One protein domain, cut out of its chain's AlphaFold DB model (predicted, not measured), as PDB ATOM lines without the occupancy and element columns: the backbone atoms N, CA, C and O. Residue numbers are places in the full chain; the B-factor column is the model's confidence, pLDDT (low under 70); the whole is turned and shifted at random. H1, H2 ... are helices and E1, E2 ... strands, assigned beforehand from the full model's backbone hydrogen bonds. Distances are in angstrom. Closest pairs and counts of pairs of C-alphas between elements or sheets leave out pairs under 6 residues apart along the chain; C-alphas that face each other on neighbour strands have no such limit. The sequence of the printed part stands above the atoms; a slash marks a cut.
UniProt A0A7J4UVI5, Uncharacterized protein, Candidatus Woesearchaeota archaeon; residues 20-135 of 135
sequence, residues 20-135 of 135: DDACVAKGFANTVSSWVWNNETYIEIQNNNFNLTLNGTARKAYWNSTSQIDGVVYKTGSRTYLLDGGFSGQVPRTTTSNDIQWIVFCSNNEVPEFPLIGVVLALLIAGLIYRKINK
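Overview. This is residues 20 to 135 of the 135 residues of an uncharacterized protein of Candidatus Woesearchaeota archaeon (UniProt A0A7J4UVI5). A compact body of one strongly twisted sheet of six strands, folded over on itself where its two longest strands, E4 and E5, double back, bears the short helix H1 on it and one long arm: residues 111 to 135, which include H2, stick out free and make most of the length. The printed part has 116 residues, in the order H1, E1, E2, E3, E4, E5, E6, H2. The branched sheet's neighbour pairs are antiparallel, and the class is mixed, helices and strands. The whole is extended, with a radius of gyration of the C-alphas of 21.9 A and spans of 82 by 24 by 20 A.

Along the chain. E4, residues 60 to 76, bends by 169 degrees at residue 73, and E5, residues 79 to 91, by 161 degrees at residue 88; they measure 10.7 A and 13.7 A. E3 is residues 52 to 57, E6 100 to 107, 20.7 A, E1 31 to 37, 20.5 A, and E2 42 to 46. H1, residues 20 to 24, begins at C-alpha 20 (218.897, 223.277, 232.142). H2, residues 117 to 133, is 26.0 A long and ends at C-alpha 133 (180.241, 217.582, 270.388).

Arrangement. E3 and E6 lie on one side of E4, E5 on the other side. E3, E4 and E5 form a meander, each strand the antiparallel neighbour of the one before, with N 53 and O 64 at 2.8 A and N 74 and O 81 at 3.0 A. E6 pairs with E4, N 73 and O 104 at 2.8 A, and with E1, N 35 and O 103 at 2.8 A. E1 and E2 form a hairpin, N 36 and O 43 at 2.9 A. The closest C-alphas of edge strands E2 and E3, those of Tyr 42 and Asn 55, are 7.1 A apart. H1 is on the sheet at a height of 7.6 A, only just over E6, on which 3 of its 5 C-alphas fall; its Cys 23 and Cys 106 of E6 have the closest C-alphas, 5.8 A apart. H2 is not on the sheet. In H1 the O i to N i+4 pair is within hydrogen-bond range; in H2 10 of 13 are.

Size, cuts and confidence. The C-alphas farthest apart, of Ser 97 and Lys 135, are 82.2 A apart. The printed part has no cut and no long link. The mean pLDDT of the printed part is 78.3; residues 109 to 135 are among those under 70.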
ATOM      1  N   ASP A  20     220.003 223.374 231.184       67.19
ATOM      2  CA  ASP A  20     218.897 223.277 232.142       67.19
ATOM      3  C   ASP A  20     217.600 223.734 231.450       67.19
ATOM      4  O   ASP A  20     216.586 223.032 231.462       67.19
ATOM      5  N   ASP A  21     217.693 224.822 230.679       72.81
ATOM      6  CA  ASP A  21     216.638 225.316 229.791       72.81
ATOM      7  C   ASP A  21     216.209 224.282 228.746       72.81
ATOM      8  O   ASP A  21     215.044 224.249 228.352       72.81
ATOM      9  N   ALA A  22     217.104 223.394 228.300       74.19
ATOM     10  CA  ALA A  22     216.749 222.353 227.344       74.19
ATOM     11  C   ALA A  22     215.871 221.264 227.982       74.19
ATOM     12  O   ALA A  22     214.973 220.753 227.313       74.19
ATOM     13  N   CYS A  23     216.074 220.934 229.261       80.19
ATOM     14  CA  CYS A  23     215.170 220.057 230.008       80.19
ATOM     15  C   CYS A  23     213.828 220.755 230.285       80.19
ATOM     16  O   CYS A  23     212.770 220.186 230.003       80.19
ATOM     17  N   VAL A  24     213.852 222.017 230.725       80.06
ATOM     18  CA  VAL A  24     212.633 222.808 230.980       80.06
ATOM     19  C   VAL A  24     211.806 223.001 229.706       80.06
ATOM     20  O   VAL A  24     210.598 222.774 229.704       80.06
ATOM     21  N   ALA A  25     212.440 223.326 228.576       78.25
ATOM     22  CA  ALA A  25     211.779 223.468 227.276       78.25
ATOM     23  C   ALA A  25     211.154 222.157 226.768       78.25
ATOM     24  O   ALA A  25     210.319 222.175 225.860       78.25
ATOM     25  N   LYS A  26     211.559 221.012 227.329       78.31
ATOM     26  CA  LYS A  26     210.969 219.693 227.067       78.31
ATOM     27  C   LYS A  26     209.953 219.260 228.128       78.31
ATOM     28  O   LYS A  26     209.361 218.198 227.969       78.31
ATOM     29  N   GLY A  27     209.700 220.098 229.133       76.12
ATOM     30  CA  GLY A  27     208.688 219.887 230.166       76.12
ATOM     31  C   GLY A  27     209.176 219.138 231.406       76.12
ATOM     32  O   GLY A  27     208.334 218.701 232.184       76.12
ATOM     33  N   PHE A  28     210.491 218.978 231.589       80.62
ATOM     34  CA  PHE A  28     211.065 218.360 232.789       80.62
ATOM     35  C   PHE A  28     211.260 219.377 233.925       80.62
ATOM     36  O   PHE A  28     211.255 220.588 233.690       80.62
ATOM     37  N   ALA A  29     211.451 218.884 235.154       69.44
ATOM     38  CA  ALA A  29     211.839 219.730 236.283       69.44
ATOM     39  C   ALA A  29     213.297 220.211 236.144       69.44
ATOM     40  O   ALA A  29     214.054 219.742 235.292       69.44
ATOM     41  N   ASN A  30     213.705 221.137 237.016       67.31
ATOM     42  CA  ASN A  30     215.044 221.740 237.000       67.31
ATOM     43  C   ASN A  30     216.159 220.783 237.473       67.31
ATOM     44  O   ASN A  30     217.331 221.160 237.492       67.31
ATOM     45  N   THR A  31     215.825 219.553 237.874       70.00
ATOM     46  CA  THR A  31     216.804 218.566 238.340       70.00
ATOM     47  C   THR A  31     217.509 217.925 237.151       70.00
ATOM     48  O   THR A  31     216.969 217.040 236.480       70.00
ATOM     49  N   VAL A  32     218.734 218.380 236.900       80.88
ATOM     50  CA  VAL A  32     219.550 217.977 235.753       80.88
ATOM     51  C   VAL A  32     220.985 217.609 236.127       80.88
ATOM     52  O   VAL A  32     221.665 218.348 236.833       80.88
ATOM     53  N   SER A  33     221.487 216.475 235.647       87.88
ATOM     54  CA  SER A  33     222.938 216.234 235.634       87.88
ATOM     55  C   SER A  33     223.450 216.407 234.209       87.88
ATOM     56  O   SER A  33     222.798 215.948 233.266       87.88
ATOM     57  N   SER A  34     224.595 217.061 234.024       89.25
ATOM     58  CA  SER A  34     225.065 217.442 232.692       89.25
ATOM     59  C   SER A  34     226.560 217.200 232.465       89.25
ATOM     60  O   SER A  34     227.392 217.319 233.366       89.25
ATOM     61  N   TRP A  35     226.887 216.832 231.223       92.00
ATOM     62  CA  TRP A  35     228.230 216.486 230.765       92.00
ATOM     63  C   TRP A  35     228.576 217.187 229.460       92.00
ATOM     64  O   TRP A  35     227.751 217.251 228.546       92.00
ATOM     65  N   VAL A  36     229.835 217.608 229.337       92.50
ATOM     66  CA  VAL A  36     230.392 218.235 228.132       92.50
ATOM     67  C   VAL A  36     231.567 217.424 227.606       92.50
ATOM     68  O   VAL A  36     232.399 216.938 228.370       92.50
ATOM     69  N   TRP A  37     231.644 217.282 226.286       93.56
ATOM     70  CA  TRP A  37     232.776 216.645 225.621       93.56
ATOM     71  C   TRP A  37     233.989 217.586 225.568       93.56
ATOM     72  O   TRP A  37     233.885 218.697 225.049       93.56
ATOM     73  N   ASN A  38     235.153 217.138 226.052       91.56
ATOM     74  CA  ASN A  38     236.386 217.942 226.104       91.56
ATOM     75  C   ASN A  38     237.449 217.555 225.050       91.56
ATOM     76  O   ASN A  38     238.616 217.901 225.216       91.56
ATOM     77  N   ASN A  39     237.060 216.844 223.985       89.12
ATOM     78  CA  ASN A  39     237.920 216.193 222.976       89.12
ATOM     79  C   ASN A  39     238.510 214.827 223.358       89.12
ATOM     80  O   ASN A  39     238.952 214.112 222.459       89.12
ATOM     81  N   GLU A  40     238.452 214.416 224.625       90.81
ATOM     82  CA  GLU A  40     238.971 213.116 225.079       90.81
ATOM     83  C   GLU A  40     237.914 212.279 225.802       90.81
ATOM     84  O   GLU A  40     237.808 211.073 225.582       90.81
ATOM     85  N   THR A  41     237.117 212.921 226.654       92.75
ATOM     86  CA  THR A  41     236.094 212.295 227.484       92.75
ATOM     87  C   THR A  41     234.927 213.252 227.739       92.75
ATOM     88  O   THR A  41     234.963 214.440 227.404       92.75
ATOM     89  N   TYR A  42     233.872 212.726 228.353       92.56
ATOM     90  CA  TYR A  42     232.808 213.536 228.922       92.56
ATOM     91  C   TYR A  42     233.195 213.980 230.332       92.56
ATOM     92  O   TYR A  42     233.470 213.149 231.197       92.56
ATOM     93  N   ILE A  43     233.188 215.289 230.566       91.50
ATOM     94  CA  ILE A  43     233.387 215.889 231.884       91.50
ATOM     95  C   ILE A  43     232.018 216.225 232.466       91.50
ATOM     96  O   ILE A  43     231.234 216.914 231.814       91.50
ATOM     97  N   GLU A  44     231.751 215.755 233.683       90.19
ATOM     98  CA  GLU A  44     230.586 216.185 234.458       90.19
ATOM     99  C   GLU A  44     230.761 217.654 234.857       90.19
ATOM    100  O   GLU A  44     231.774 218.028 235.444       90.19
ATOM    101  N   ILE A  45     229.781 218.488 234.522       87.81
ATOM    102  CA  ILE A  45     229.790 219.923 234.844       87.81
ATOM    103  C   ILE A  45     228.708 220.300 235.864       87.81
ATOM    104  O   ILE A  45     228.803 221.352 236.490       87.81
ATOM    105  N   GLN A  46     227.710 219.436 236.064       84.25
ATOM    106  CA  GLN A  46     226.656 219.597 237.059       84.25
ATOM    107  C   GLN A  46     226.184 218.222 237.513       84.25
ATOM    108  O   GLN A  46     225.852 217.371 236.686       84.25
ATOM    109  N   ASN A  47     226.134 218.029 238.828       79.25
ATOM    110  CA  ASN A  47     225.719 216.782 239.445       79.25
ATOM    111  C   ASN A  47     224.529 217.047 240.368       79.25
ATOM    112  O   ASN A  47     224.667 217.750 241.368       79.25
ATOM    113  N   ASN A  48     223.374 216.476 240.040       74.94
ATOM    114  CA  ASN A  48     222.166 216.542 240.861       74.94
ATOM    115  C   ASN A  48     221.943 215.264 241.696       74.94
ATOM    116  O   ASN A  48     220.817 214.832 241.919       74.94
ATOM    117  N   ASN A  49     223.030 214.653 242.183       67.19
ATOM    118  CA  ASN A  49     223.055 213.473 243.060       67.19
ATOM    119  C   ASN A  49     222.459 212.187 242.469       67.19
ATOM    120  O   ASN A  49     222.235 211.210 243.189       67.19
ATOM    121  N   PHE A  50     222.247 212.127 241.157       70.81
ATOM    122  CA  PHE A  50     222.039 210.847 240.498       70.81
ATOM    123  C   PHE A  50     223.371 210.100 240.486       70.81
ATOM    124  O   PHE A  50     224.363 210.611 239.968       70.81
ATOM    125  N   ASN A  51     223.409 208.883 241.030       82.75
ATOM    126  CA  ASN A  51     224.558 208.003 240.835       82.75
ATOM    127  C   ASN A  51     224.525 207.519 239.379       82.75
ATOM    128  O   ASN A  51     223.918 206.495 239.056       82.75
ATOM    129  N   LEU A  52     225.080 208.354 238.502       87.31
ATOM    130  CA  LEU A  52     225.102 208.210 237.059       87.31
ATOM    131  C   LEU A  52     226.537 207.996 236.589       87.31
ATOM    132  O   LEU A  52     227.465 208.692 236.986       87.31
ATOM    133  N   THR A  53     226.691 207.059 235.667       90.69
ATOM    134  CA  THR A  53     227.922 206.844 234.917       90.69
ATOM    135  C   THR A  53     227.658 207.127 233.446       90.69
ATOM    136  O   THR A  53     226.665 206.655 232.889       90.69
ATOM    137  N   LEU A  54     228.547 207.892 232.817       92.88
ATOM    138  CA  LEU A  54     228.521 208.198 231.391       92.88
ATOM    139  C   LEU A  54     229.883 207.851 230.795       92.88
ATOM    140  O   LEU A  54     230.908 208.340 231.255       92.88
ATOM    141  N   ASN A  55     229.882 207.027 229.751       93.69
ATOM    142  CA  ASN A  55     231.084 206.605 229.043       93.69
ATOM    143  C   ASN A  55     230.875 206.692 227.534       93.69
ATOM    144  O   ASN A  55     229.761 206.548 227.031       93.69
ATOM    145  N   GLY A  56     231.959 206.846 226.780       92.00
ATOM    146  CA  GLY A  56     231.921 206.744 225.326       92.00
ATOM    147  C   GLY A  56     232.834 207.744 224.646       92.00
ATOM    148  O   GLY A  56     233.919 208.046 225.124       92.00
ATOM    149  N   THR A  57     232.390 208.220 223.491       92.69
ATOM    150  CA  THR A  57     233.138 209.110 222.605       92.69
ATOM    151  C   THR A  57     232.273 210.287 222.183       92.69
ATOM    152  O   THR A  57     231.044 210.244 222.306       92.69
ATOM    153  N   ALA A  58     232.903 211.259 221.533       92.44
ATOM    154  CA  ALA A  58     232.240 212.325 220.795       92.44
ATOM    155  C   ALA A  58     231.164 211.820 219.812       92.44
ATOM    156  O   ALA A  58     230.273 212.564 219.451       92.44
ATOM    157  N   ARG A  59     231.194 210.565 219.346       92.06
ATOM    158  CA  ARG A  59     230.230 210.072 218.339       92.06
ATOM    159  C   ARG A  59     229.188 209.114 218.874       92.06
ATOM    160  O   ARG A  59     228.253 208.803 218.147       92.06
ATOM    161  N   LYS A  60     229.374 208.584 220.079       92.44
ATOM    162  CA  LYS A  60     228.464 207.623 220.705       92.44
ATOM    163  C   LYS A  60     228.731 207.590 222.199       92.44
ATOM    164  O   LYS A  60     229.881 207.389 222.587       92.44
ATOM    165  N   ALA A  61     227.684 207.706 223.006       94.69
ATOM    166  CA  ALA A  61     227.786 207.645 224.457       94.69
ATOM    167  C   ALA A  61     226.804 206.622 225.037       94.69
ATOM    168  O   ALA A  61     225.746 206.370 224.461       94.69
ATOM    169  N   TYR A  62     227.162 206.045 226.175       96.25
ATOM    170  CA  TYR A  62     226.370 205.093 226.941       96.25
ATOM    171  C   TYR A  62     226.284 205.573 228.372       96.25
ATOM    172  O   TYR A  62     227.271 206.069 228.916       96.25
ATOM    173  N   TRP A  63     225.129 205.376 228.985       95.06
ATOM    174  CA  TRP A  63     224.893 205.827 230.343       95.06
ATOM    175  C   TRP A  63     224.181 204.760 231.164       95.06
ATOM    176  O   TRP A  63     223.451 203.922 230.628       95.06
ATOM    177  N   ASN A  64     224.422 204.791 232.471       94.75
ATOM    178  CA  ASN A  64     223.803 203.906 233.449       94.75
ATOM    179  C   ASN A  64     223.638 204.643 234.782       94.75
ATOM    180  O   ASN A  64     224.588 205.276 235.242       94.75
ATOM    181  N   SER A  65     222.457 204.553 235.386       89.88
ATOM    182  CA  SER A  65     222.056 205.234 236.612       89.88
ATOM    183  C   SER A  65     221.400 204.276 237.598       89.88
ATOM    184  O   SER A  65     220.664 203.370 237.210       89.88
ATOM    185  N   THR A  66     221.597 204.517 238.895       87.44
ATOM    186  CA  THR A  66     220.829 203.818 239.940       87.44
ATOM    187  C   THR A  66     219.416 204.372 240.111       87.44
ATOM    188  O   THR A  66     218.565 203.697 240.683       87.44
ATOM    189  N   SER A  67     219.175 205.600 239.653       84.81
ATOM    190  CA  SER A  67     217.886 206.281 239.751       84.81
ATOM    191  C   SER A  67     217.228 206.342 238.380       84.81
ATOM    192  O   SER A  67     217.906 206.404 237.355       84.81
ATOM    193  N   GLN A  68     215.898 206.330 238.351       86.19
ATOM    194  CA  GLN A  68     215.175 206.478 237.096       86.19
ATOM    195  C   GLN A  68     215.319 207.911 236.577       86.19
ATOM    196  O   GLN A  68     215.008 208.865 237.287       86.19
ATOM    197  N   ILE A  69     215.776 208.038 235.335       88.62
ATOM    198  CA  ILE A  69     215.843 209.301 234.597       88.62
ATOM    199  C   ILE A  69     214.615 209.380 233.698       88.62
ATOM    200  O   ILE A  69     214.216 208.370 233.121       88.62
ATOM    201  N   ASP A  70     214.028 210.562 233.553       89.50
ATOM    202  CA  ASP A  70     212.811 210.742 232.759       89.50
ATOM    203  C   ASP A  70     213.128 211.069 231.295       89.50
ATOM    204  O   ASP A  70     212.445 210.597 230.387       89.50
ATOM    205  N   GLY A  71     214.208 211.814 231.046       89.69
ATOM    206  CA  GLY A  71     214.638 212.161 229.696       89.69
ATOM    207  C   GLY A  71     216.139 212.365 229.571       89.69
ATOM    208  O   GLY A  71     216.820 212.743 230.523       89.69
ATOM    209  N   VAL A  72     216.657 212.140 228.366       92.06
ATOM    210  CA  VAL A  72     218.051 212.439 228.025       92.06
ATOM    211  C   VAL A  72     218.074 213.406 226.858       92.06
ATOM    212  O   VAL A  72     217.661 213.077 225.746       92.06
ATOM    213  N   VAL A  73     218.578 214.607 227.105       91.56
ATOM    214  CA  VAL A  73     218.772 215.629 226.084       91.56
ATOM    215  C   VAL A  73     220.226 215.604 225.637       91.56
ATOM    216  O   VAL A  73     221.134 215.547 226.458       91.56
ATOM    217  N   TYR A  74     220.480 215.648 224.334       91.38
ATOM    218  CA  TYR A  74     221.846 215.740 223.824       91.38
ATOM    219  C   TYR A  74     221.954 216.705 222.651       91.38
ATOM    220  O   TYR A  74     221.011 216.890 221.875       91.38
ATOM    221  N   LYS A  75     223.132 217.313 222.508       89.81
ATOM    222  CA  LYS A  75     223.438 218.277 221.451       89.81
ATOM    223  C   LYS A  75     224.509 217.746 220.515       89.81
ATOM    224  O   LYS A  75     225.567 217.307 220.957       89.81
ATOM    225  N   THR A  76     224.248 217.837 219.215       89.25
ATOM    226  CA  THR A  76     225.210 217.538 218.150       89.25
ATOM    227  C   THR A  76     225.237 218.693 217.152       89.25
ATOM    228  O   THR A  76     224.235 219.032 216.512       89.25
ATOM    229  N   GLY A  77     226.391 219.358 217.062       85.12
ATOM    230  CA  GLY A  77     226.509 220.636 216.361       85.12
ATOM    231  C   GLY A  77     225.519 221.670 216.913       85.12
ATOM    232  O   GLY A  77     225.479 221.937 218.111       85.12
ATOM    233  N   SER A  78     224.680 222.244 216.051       83.94
ATOM    234  CA  SER A  78     223.661 223.227 216.451       83.94
ATOM    235  C   SER A  78     222.316 222.622 216.868       83.94
ATOM    236  O   SER A  78     221.399 223.368 217.203       83.94
ATOM    237  N   ARG A  79     222.159 221.294 216.814       85.31
ATOM    238  CA  ARG A  79     220.868 220.627 217.025       85.31
ATOM    239  C   ARG A  79     220.798 219.943 218.382       85.31
ATOM    240  O   ARG A  79     221.746 219.268 218.780       85.31
ATOM    241  N   THR A  80     219.635 220.053 219.014       87.81
ATOM    242  CA  THR A  80     219.307 219.423 220.296       87.81
ATOM    243  C   THR A  80     218.237 218.355 220.093       87.81
ATOM    244  O   THR A  80     217.258 218.570 219.377       87.81
ATOM    245  N   TYR A  81     218.423 217.207 220.731       88.38
ATOM    246  CA  TYR A  81     217.579 216.023 220.610       88.38
ATOM    247  C   TYR A  81     217.137 215.559 221.992       88.38
ATOM    248  O   TYR A  81     217.858 215.761 222.963       88.38
ATOM    249  N   LEU A  82     215.965 214.929 222.056       90.88
ATOM    250  CA  LEU A  82     215.430 214.303 223.260       90.88
ATOM    251  C   LEU A  82     215.296 212.800 223.017       90.88
ATOM    252  O   LEU A  82     214.816 212.386 221.960       90.88
ATOM    253  N   LEU A  83     215.712 212.019 224.003       90.88
ATOM    254  CA  LEU A  83     215.492 210.586 224.109       90.88
ATOM    255  C   LEU A  83     214.689 210.303 225.374       90.88
ATOM    256  O   LEU A  83     214.831 211.018 226.372       90.88
ATOM    257  N   ASP A  84     213.916 209.225 225.337       90.50
ATOM    258  CA  ASP A  84     213.310 208.674 226.541       90.50
ATOM    259  C   ASP A  84     214.405 208.256 227.534       90.50
ATOM    260  O   ASP A  84     215.472 207.760 227.147       90.50
ATOM    261  N   GLY A  85     214.144 208.502 228.819       90.00
ATOM    262  CA  GLY A  85     215.023 208.108 229.911       90.00
ATOM    263  C   GLY A  85     214.905 206.628 230.295       90.00
ATOM    264  O   GLY A  85     214.533 205.762 229.505       90.00
ATOM    265  N   GLY A  86     215.265 206.328 231.539       90.75
ATOM    266  CA  GLY A  86     215.329 204.986 232.108       90.75
ATOM    267  C   GLY A  86     216.469 204.855 233.116       90.75
ATOM    268  O   GLY A  86     216.981 205.847 233.627       90.75
ATOM    269  N   PHE A  87     216.887 203.617 233.383       92.62
ATOM    270  CA  PHE A  87     218.055 203.322 234.228       92.62
ATOM    271  C   PHE A  87     219.347 203.185 233.422       92.62
ATOM    272  O   PHE A  87     220.436 203.348 233.952       92.62
ATOM    273  N   SER A  88     219.254 202.883 232.130       94.94
ATOM    274  CA  SER A  88     220.410 202.845 231.240       94.94
ATOM    275  C   SER A  88     219.980 203.114 229.809       94.94
ATOM    276  O   SER A  88     218.810 202.946 229.457       94.94
ATOM    277  N   GLY A  89     220.933 203.503 228.971       95.56
ATOM    278  CA  GLY A  89     220.657 203.771 227.573       95.56
ATOM    279  C   GLY A  89     221.893 204.172 226.791       95.56
ATOM    280  O   GLY A  89     223.033 204.077 227.252       95.56
ATOM    281  N   GLN A  90     221.656 204.613 225.561       95.75
ATOM    282  CA  GLN A  90     222.704 205.104 224.679       95.75
ATOM    283  C   GLN A  90     222.242 206.355 223.945       95.75
ATOM    284  O   GLN A  90     221.111 206.421 223.464       95.75
ATOM    285  N   VAL A  91     223.153 207.312 223.791       94.00
ATOM    286  CA  VAL A  91     223.014 208.367 222.791       94.00
ATOM    287  C   VAL A  91     223.454 207.767 221.451       94.00
ATOM    288  O   VAL A  91     224.597 207.294 221.340       94.00
ATOM    289  N   PRO A  92     222.559 207.696 220.449       89.06
ATOM    290  CA  PRO A  92     222.821 206.983 219.208       89.06
ATOM    291  C   PRO A  92     223.973 207.617 218.432       89.06
ATOM    292  O   PRO A  92     224.264 208.808 218.552       89.06
ATOM    293  N   ARG A  93     224.624 206.796 217.603       87.50
ATOM    294  CA  ARG A  93     225.753 207.251 216.795       87.50
ATOM    295  C   ARG A  93     225.308 208.350 215.834       87.50
ATOM    296  O   ARG A  93     224.379 208.135 215.058       87.50
ATOM    297  N   THR A  94     226.008 209.479 215.824       78.62
ATOM    298  CA  THR A  94     225.765 210.528 214.828       78.62
ATOM    299  C   THR A  94     226.359 210.110 213.476       78.62
ATOM    300  O   THR A  94     227.487 209.620 213.387       78.62
ATOM    301  N   THR A  95     225.560 210.204 212.408       65.56
ATOM    302  CA  THR A  95     225.944 209.788 211.041       65.56
ATOM    303  C   THR A  95     226.553 210.927 210.231       65.56
ATOM    304  O   THR A  95     227.333 210.698 209.310       65.56
ATOM    305  N   THR A  96     226.218 212.161 210.589       60.09
ATOM    306  CA  THR A  96     226.836 213.386 210.089       60.09
ATOM    307  C   THR A  96     227.951 213.781 211.048       60.09
ATOM    308  O   THR A  96     227.777 213.602 212.247       60.09
ATOM    309  N   SER A  97     229.056 214.324 210.542       65.44
ATOM    310  CA  SER A  97     230.324 214.705 211.206       65.44
ATOM    311  C   SER A  97     230.261 215.559 212.488       65.44
ATOM    312  O   SER A  97     231.287 216.062 212.933       65.44
ATOM    313  N   ASN A  98     229.081 215.770 213.054       79.19
ATOM    314  CA  ASN A  98     228.858 216.539 214.256       79.19
ATOM    315  C   ASN A  98     229.012 215.627 215.472       79.19
ATOM    316  O   ASN A  98     228.205 214.720 215.714       79.19
ATOM    317  N   ASP A  99     230.043 215.911 216.247       88.62
ATOM    318  CA  ASP A  99     230.251 215.278 217.531       88.62
ATOM    319  C   ASP A  99     229.158 215.718 218.526       88.62
ATOM    320  O   ASP A  99     228.574 216.803 218.430       88.62
ATOM    321  N   ILE A 100     228.837 214.825 219.450       92.31
ATOM    322  CA  ILE A 100     228.018 215.037 220.631       92.31
ATOM    323  C   ILE A 100     228.821 215.949 221.554       92.31
ATOM    324  O   ILE A 100     229.869 215.569 222.072       92.31
ATOM    325  N   GLN A 101     228.339 217.171 221.728       91.12
ATOM    326  CA  GLN A 101     229.028 218.199 222.506       91.12
ATOM    327  C   GLN A 101     228.571 218.208 223.961       91.12
ATOM    328  O   GLN A 101     229.353 218.540 224.848       91.12
ATOM    329  N   TRP A 102     227.307 217.852 224.197       91.06
ATOM    330  CA  TRP A 102     226.660 217.971 225.498       91.06
ATOM    331  C   TRP A 102     225.604 216.882 225.674       91.06
ATOM    332  O   TRP A 102     224.879 216.575 224.722       91.06
ATOM    333  N   ILE A 103     225.502 216.335 226.884       91.25
ATOM    334  CA  ILE A 103     224.446 215.409 227.309       91.25
ATOM    335  C   ILE A 103     223.893 215.893 228.653       91.25
ATOM    336  O   ILE A 103     224.661 216.247 229.545       91.25
ATOM    337  N   VAL A 104     222.572 215.915 228.789       90.56
ATOM    338  CA  VAL A 104     221.837 216.334 229.983       90.56
ATOM    339  C   VAL A 104     220.826 215.255 230.326       90.56
ATOM    340  O   VAL A 104     220.110 214.763 229.454       90.56
ATOM    341  N   PHE A 105     220.764 214.893 231.596       90.31
ATOM    342  CA  PHE A 105     219.830 213.915 232.127       90.31
ATOM    343  C   PHE A 105     218.797 214.648 232.963       90.31
ATOM    344  O   PHE A 105     219.150 215.241 233.978       90.31
ATOM    345  N   CYS A 106     217.548 214.623 232.510       88.12
ATOM    346  CA  CYS A 106     216.437 215.342 233.112       88.12
ATOM    347  C   CYS A 106     215.593 214.393 233.972       88.12
ATOM    348  O   CYS A 106     215.305 213.266 233.554       88.12
ATOM    349  N   SER A 107     215.126 214.866 235.127       84.94
ATOM    350  CA  SER A 107     214.085 214.182 235.895       84.94
ATOM    351  C   SER A 107     212.900 215.102 236.192       84.94
ATOM    352  O   SER A 107     213.051 216.312 236.310       84.94
ATOM    353  N   ASN A 108     211.709 214.518 236.303       77.62
ATOM    354  CA  ASN A 108     210.473 215.151 236.757       77.62
ATOM    355  C   ASN A 108     210.340 215.153 238.284       77.62
ATOM    356  O   ASN A 108     209.474 215.839 238.825       77.62
ATOM    357  N   ASN A 109     211.166 214.377 238.985       63.97
ATOM    358  CA  ASN A 109     211.032 214.182 240.417       63.97
ATOM    359  C   ASN A 109     211.874 215.208 241.184       63.97
ATOM    360  O   ASN A 109     213.000 214.933 241.588       63.97
ATOM    361  N   GLU A 110     211.283 216.358 241.483       56.03
ATOM    362  CA  GLU A 110     211.303 216.792 242.877       56.03
ATOM    363  C   GLU A 110     210.054 216.173 243.506       56.03
ATOM    364  O   GLU A 110     208.946 216.652 243.285       56.03
ATOM    365  N   VAL A 111     210.189 215.072 244.251       45.78
ATOM    366  CA  VAL A 111     209.164 214.794 245.261       45.78
ATOM    367  C   VAL A 111     209.499 215.770 246.383       45.78
ATOM    368  O   VAL A 111     210.509 215.543 247.051       45.78
ATOM    369  N   PRO A 112     208.749 216.872 246.589       46.12
ATOM    370  CA  PRO A 112     208.945 217.658 247.789       46.12
ATOM    371  C   PRO A 112     208.770 216.700 248.964       46.12
ATOM    372  O   PRO A 112     207.729 216.049 249.094       46.12
ATOM    373  N   GLU A 113     209.802 216.571 249.796       45.66
ATOM    374  CA  GLU A 113     209.651 215.934 251.093       45.66
ATOM    375  C   GLU A 113     208.605 216.751 251.844       45.66
ATOM    376  O   GLU A 113     208.886 217.824 252.377       45.66
ATOM    377  N   PHE A 114     207.357 216.290 251.845       50.03
ATOM    378  CA  PHE A 114     206.377 216.845 252.755       50.03
ATOM    379  C   PHE A 114     206.888 216.527 254.162       50.03
ATOM    380  O   PHE A 114     207.001 215.341 254.499       50.03
ATOM    381  N   PRO A 115     207.196 217.525 255.013       45.34
ATOM    382  CA  PRO A 115     207.490 217.227 256.397       45.34
ATOM    383  C   PRO A 115     206.248 216.548 256.981       45.34
ATOM    384  O   PRO A 115     205.164 217.134 257.039       45.34
ATOM    385  N   LEU A 116     206.416 215.302 257.431       50.41
ATOM    386  CA  LEU A 116     205.406 214.429 258.056       50.41
ATOM    387  C   LEU A 116     204.651 215.061 259.249       50.41
ATOM    388  O   LEU A 116     203.733 214.462 259.806       50.41
ATOM    389  N   ILE A 117     204.989 216.290 259.634       55.22
ATOM    390  CA  ILE A 117     204.383 217.059 260.721       55.22
ATOM    391  C   ILE A 117     202.936 217.483 260.381       55.22
ATOM    392  O   ILE A 117     202.120 217.660 261.286       55.22
ATOM    393  N   GLY A 118     202.561 217.567 259.097       47.09
ATOM    394  CA  GLY A 118     201.209 217.972 258.683       47.09
ATOM    395  C   GLY A 118     200.094 216.959 258.986       47.09
ATOM    396  O   GLY A 118     198.952 217.352 259.226       47.09
ATOM    397  N   VAL A 119     200.404 215.659 259.036       49.84
ATOM    398  CA  VAL A 119     199.382 214.608 259.236       49.84
ATOM    399  C   VAL A 119     199.004 214.456 260.717       49.84
ATOM    400  O   VAL A 119     197.869 214.112 261.044       49.84
ATOM    401  N   VAL A 120     199.912 214.800 261.637       52.03
ATOM    402  CA  VAL A 120     199.653 214.703 263.085       52.03
ATOM    403  C   VAL A 120     198.705 215.810 263.566       52.03
ATOM    404  O   VAL A 120     197.871 215.573 264.444       52.03
ATOM    405  N   LEU A 121     198.754 217.005 262.963       49.94
ATOM    406  CA  LEU A 121     197.919 218.131 263.396       49.94
ATOM    407  C   LEU A 121     196.444 217.982 262.980       49.94
ATOM    408  O   LEU A 121     195.553 218.359 263.741       49.94
ATOM    409  N   ALA A 122     196.166 217.372 261.822       51.28
ATOM    410  CA  ALA A 122     194.794 217.138 261.358       51.28
ATOM    411  C   ALA A 122     194.038 216.127 262.245       51.28
ATOM    412  O   ALA A 122     192.857 216.323 262.546       51.28
ATOM    413  N   LEU A 123     194.726 215.090 262.739       51.59
ATOM    414  CA  LEU A 123     194.139 214.101 263.652       51.59
ATOM    415  C   LEU A 123     193.882 214.678 265.056       51.59
ATOM    416  O   LEU A 123     192.870 214.349 265.679       51.59
ATOM    417  N   LEU A 124     194.736 215.588 265.539       52.59
ATOM    418  CA  LEU A 124     194.538 216.256 266.832       52.59
ATOM    419  C   LEU A 124     193.335 217.214 266.825       52.59
ATOM    420  O   LEU A 124     192.569 217.240 267.791       52.59
ATOM    421  N   ILE A 125     193.117 217.959 265.736       56.16
ATOM    422  CA  ILE A 125     191.973 218.881 265.623       56.16
ATOM    423  C   ILE A 125     190.654 218.104 265.496       56.16
ATOM    424  O   ILE A 125     189.685 218.432 266.185       56.16
ATOM    425  N   ALA A 126     190.617 217.028 264.700       54.69
ATOM    426  CA  ALA A 126     189.431 216.175 264.587       54.69
ATOM    427  C   ALA A 126     189.055 215.516 265.931       54.69
ATOM    428  O   ALA A 126     187.879 215.492 266.306       54.69
ATOM    429  N   GLY A 127     190.050 215.064 266.705       54.16
ATOM    430  CA  GLY A 127     189.836 214.510 268.045       54.16
ATOM    431  C   GLY A 127     189.299 215.529 269.059       54.16
ATOM    432  O   GLY A 127     188.428 215.201 269.869       54.16
ATOM    433  N   LEU A 128     189.760 216.784 269.000       56.41
ATOM    434  CA  LEU A 128     189.276 217.856 269.880       56.41
ATOM    435  C   LEU A 128     187.844 218.300 269.541       56.41
ATOM    436  O   LEU A 128     187.065 218.577 270.455       56.41
ATOM    437  N   ILE A 129     187.468 218.317 268.258       59.88
ATOM    438  CA  ILE A 129     186.104 218.662 267.822       59.88
ATOM    439  C   ILE A 129     185.112 217.559 268.218       59.88
ATOM    440  O   ILE A 129     184.074 217.863 268.807       59.88
ATOM    441  N   TYR A 130     185.447 216.281 267.998       54.38
ATOM    442  CA  TYR A 130     184.583 215.159 268.387       54.38
ATOM    443  C   TYR A 130     184.299 215.135 269.897       54.38
ATOM    444  O   TYR A 130     183.167 214.916 270.331       54.38
ATOM    445  N   ARG A 131     185.313 215.433 270.721       57.12
ATOM    446  CA  ARG A 131     185.169 215.471 272.184       57.12
ATOM    447  C   ARG A 131     184.299 216.632 272.680       57.12
ATOM    448  O   ARG A 131     183.736 216.524 273.764       57.12
ATOM    449  N   LYS A 132     184.198 217.728 271.921       54.50
ATOM    450  CA  LYS A 132     183.359 218.887 272.265       54.50
ATOM    451  C   LYS A 132     181.894 218.706 271.852       54.50
ATOM    452  O   LYS A 132     181.036 219.325 272.460       54.50
ATOM    453  N   ILE A 133     181.613 217.876 270.845       60.53
ATOM    454  CA  ILE A 133     180.241 217.582 270.388       60.53
ATOM    455  C   ILE A 133     179.558 216.530 271.283       60.53
ATOM    456  O   ILE A 133     178.349 216.580 271.463       60.53
ATOM    457  N   ASN A 134     180.324 215.605 271.869       55.31
ATOM    458  CA  ASN A 134     179.802 214.495 272.683       55.31
ATOM    459  C   ASN A 134     179.903 214.711 274.209       55.31
ATOM    460  O   ASN A 134     179.944 213.742 274.969       55.31
ATOM    461  N   LYS A 135     179.985 215.963 274.667       51.22
ATOM    462  CA  LYS A 135     179.907 216.355 276.082       51.22
ATOM    463  C   LYS A 135     178.795 217.373 276.257       51.22
ATOM    464  O   LYS A 135     178.117 217.286 277.299       51.22
TER     465      LYS A 135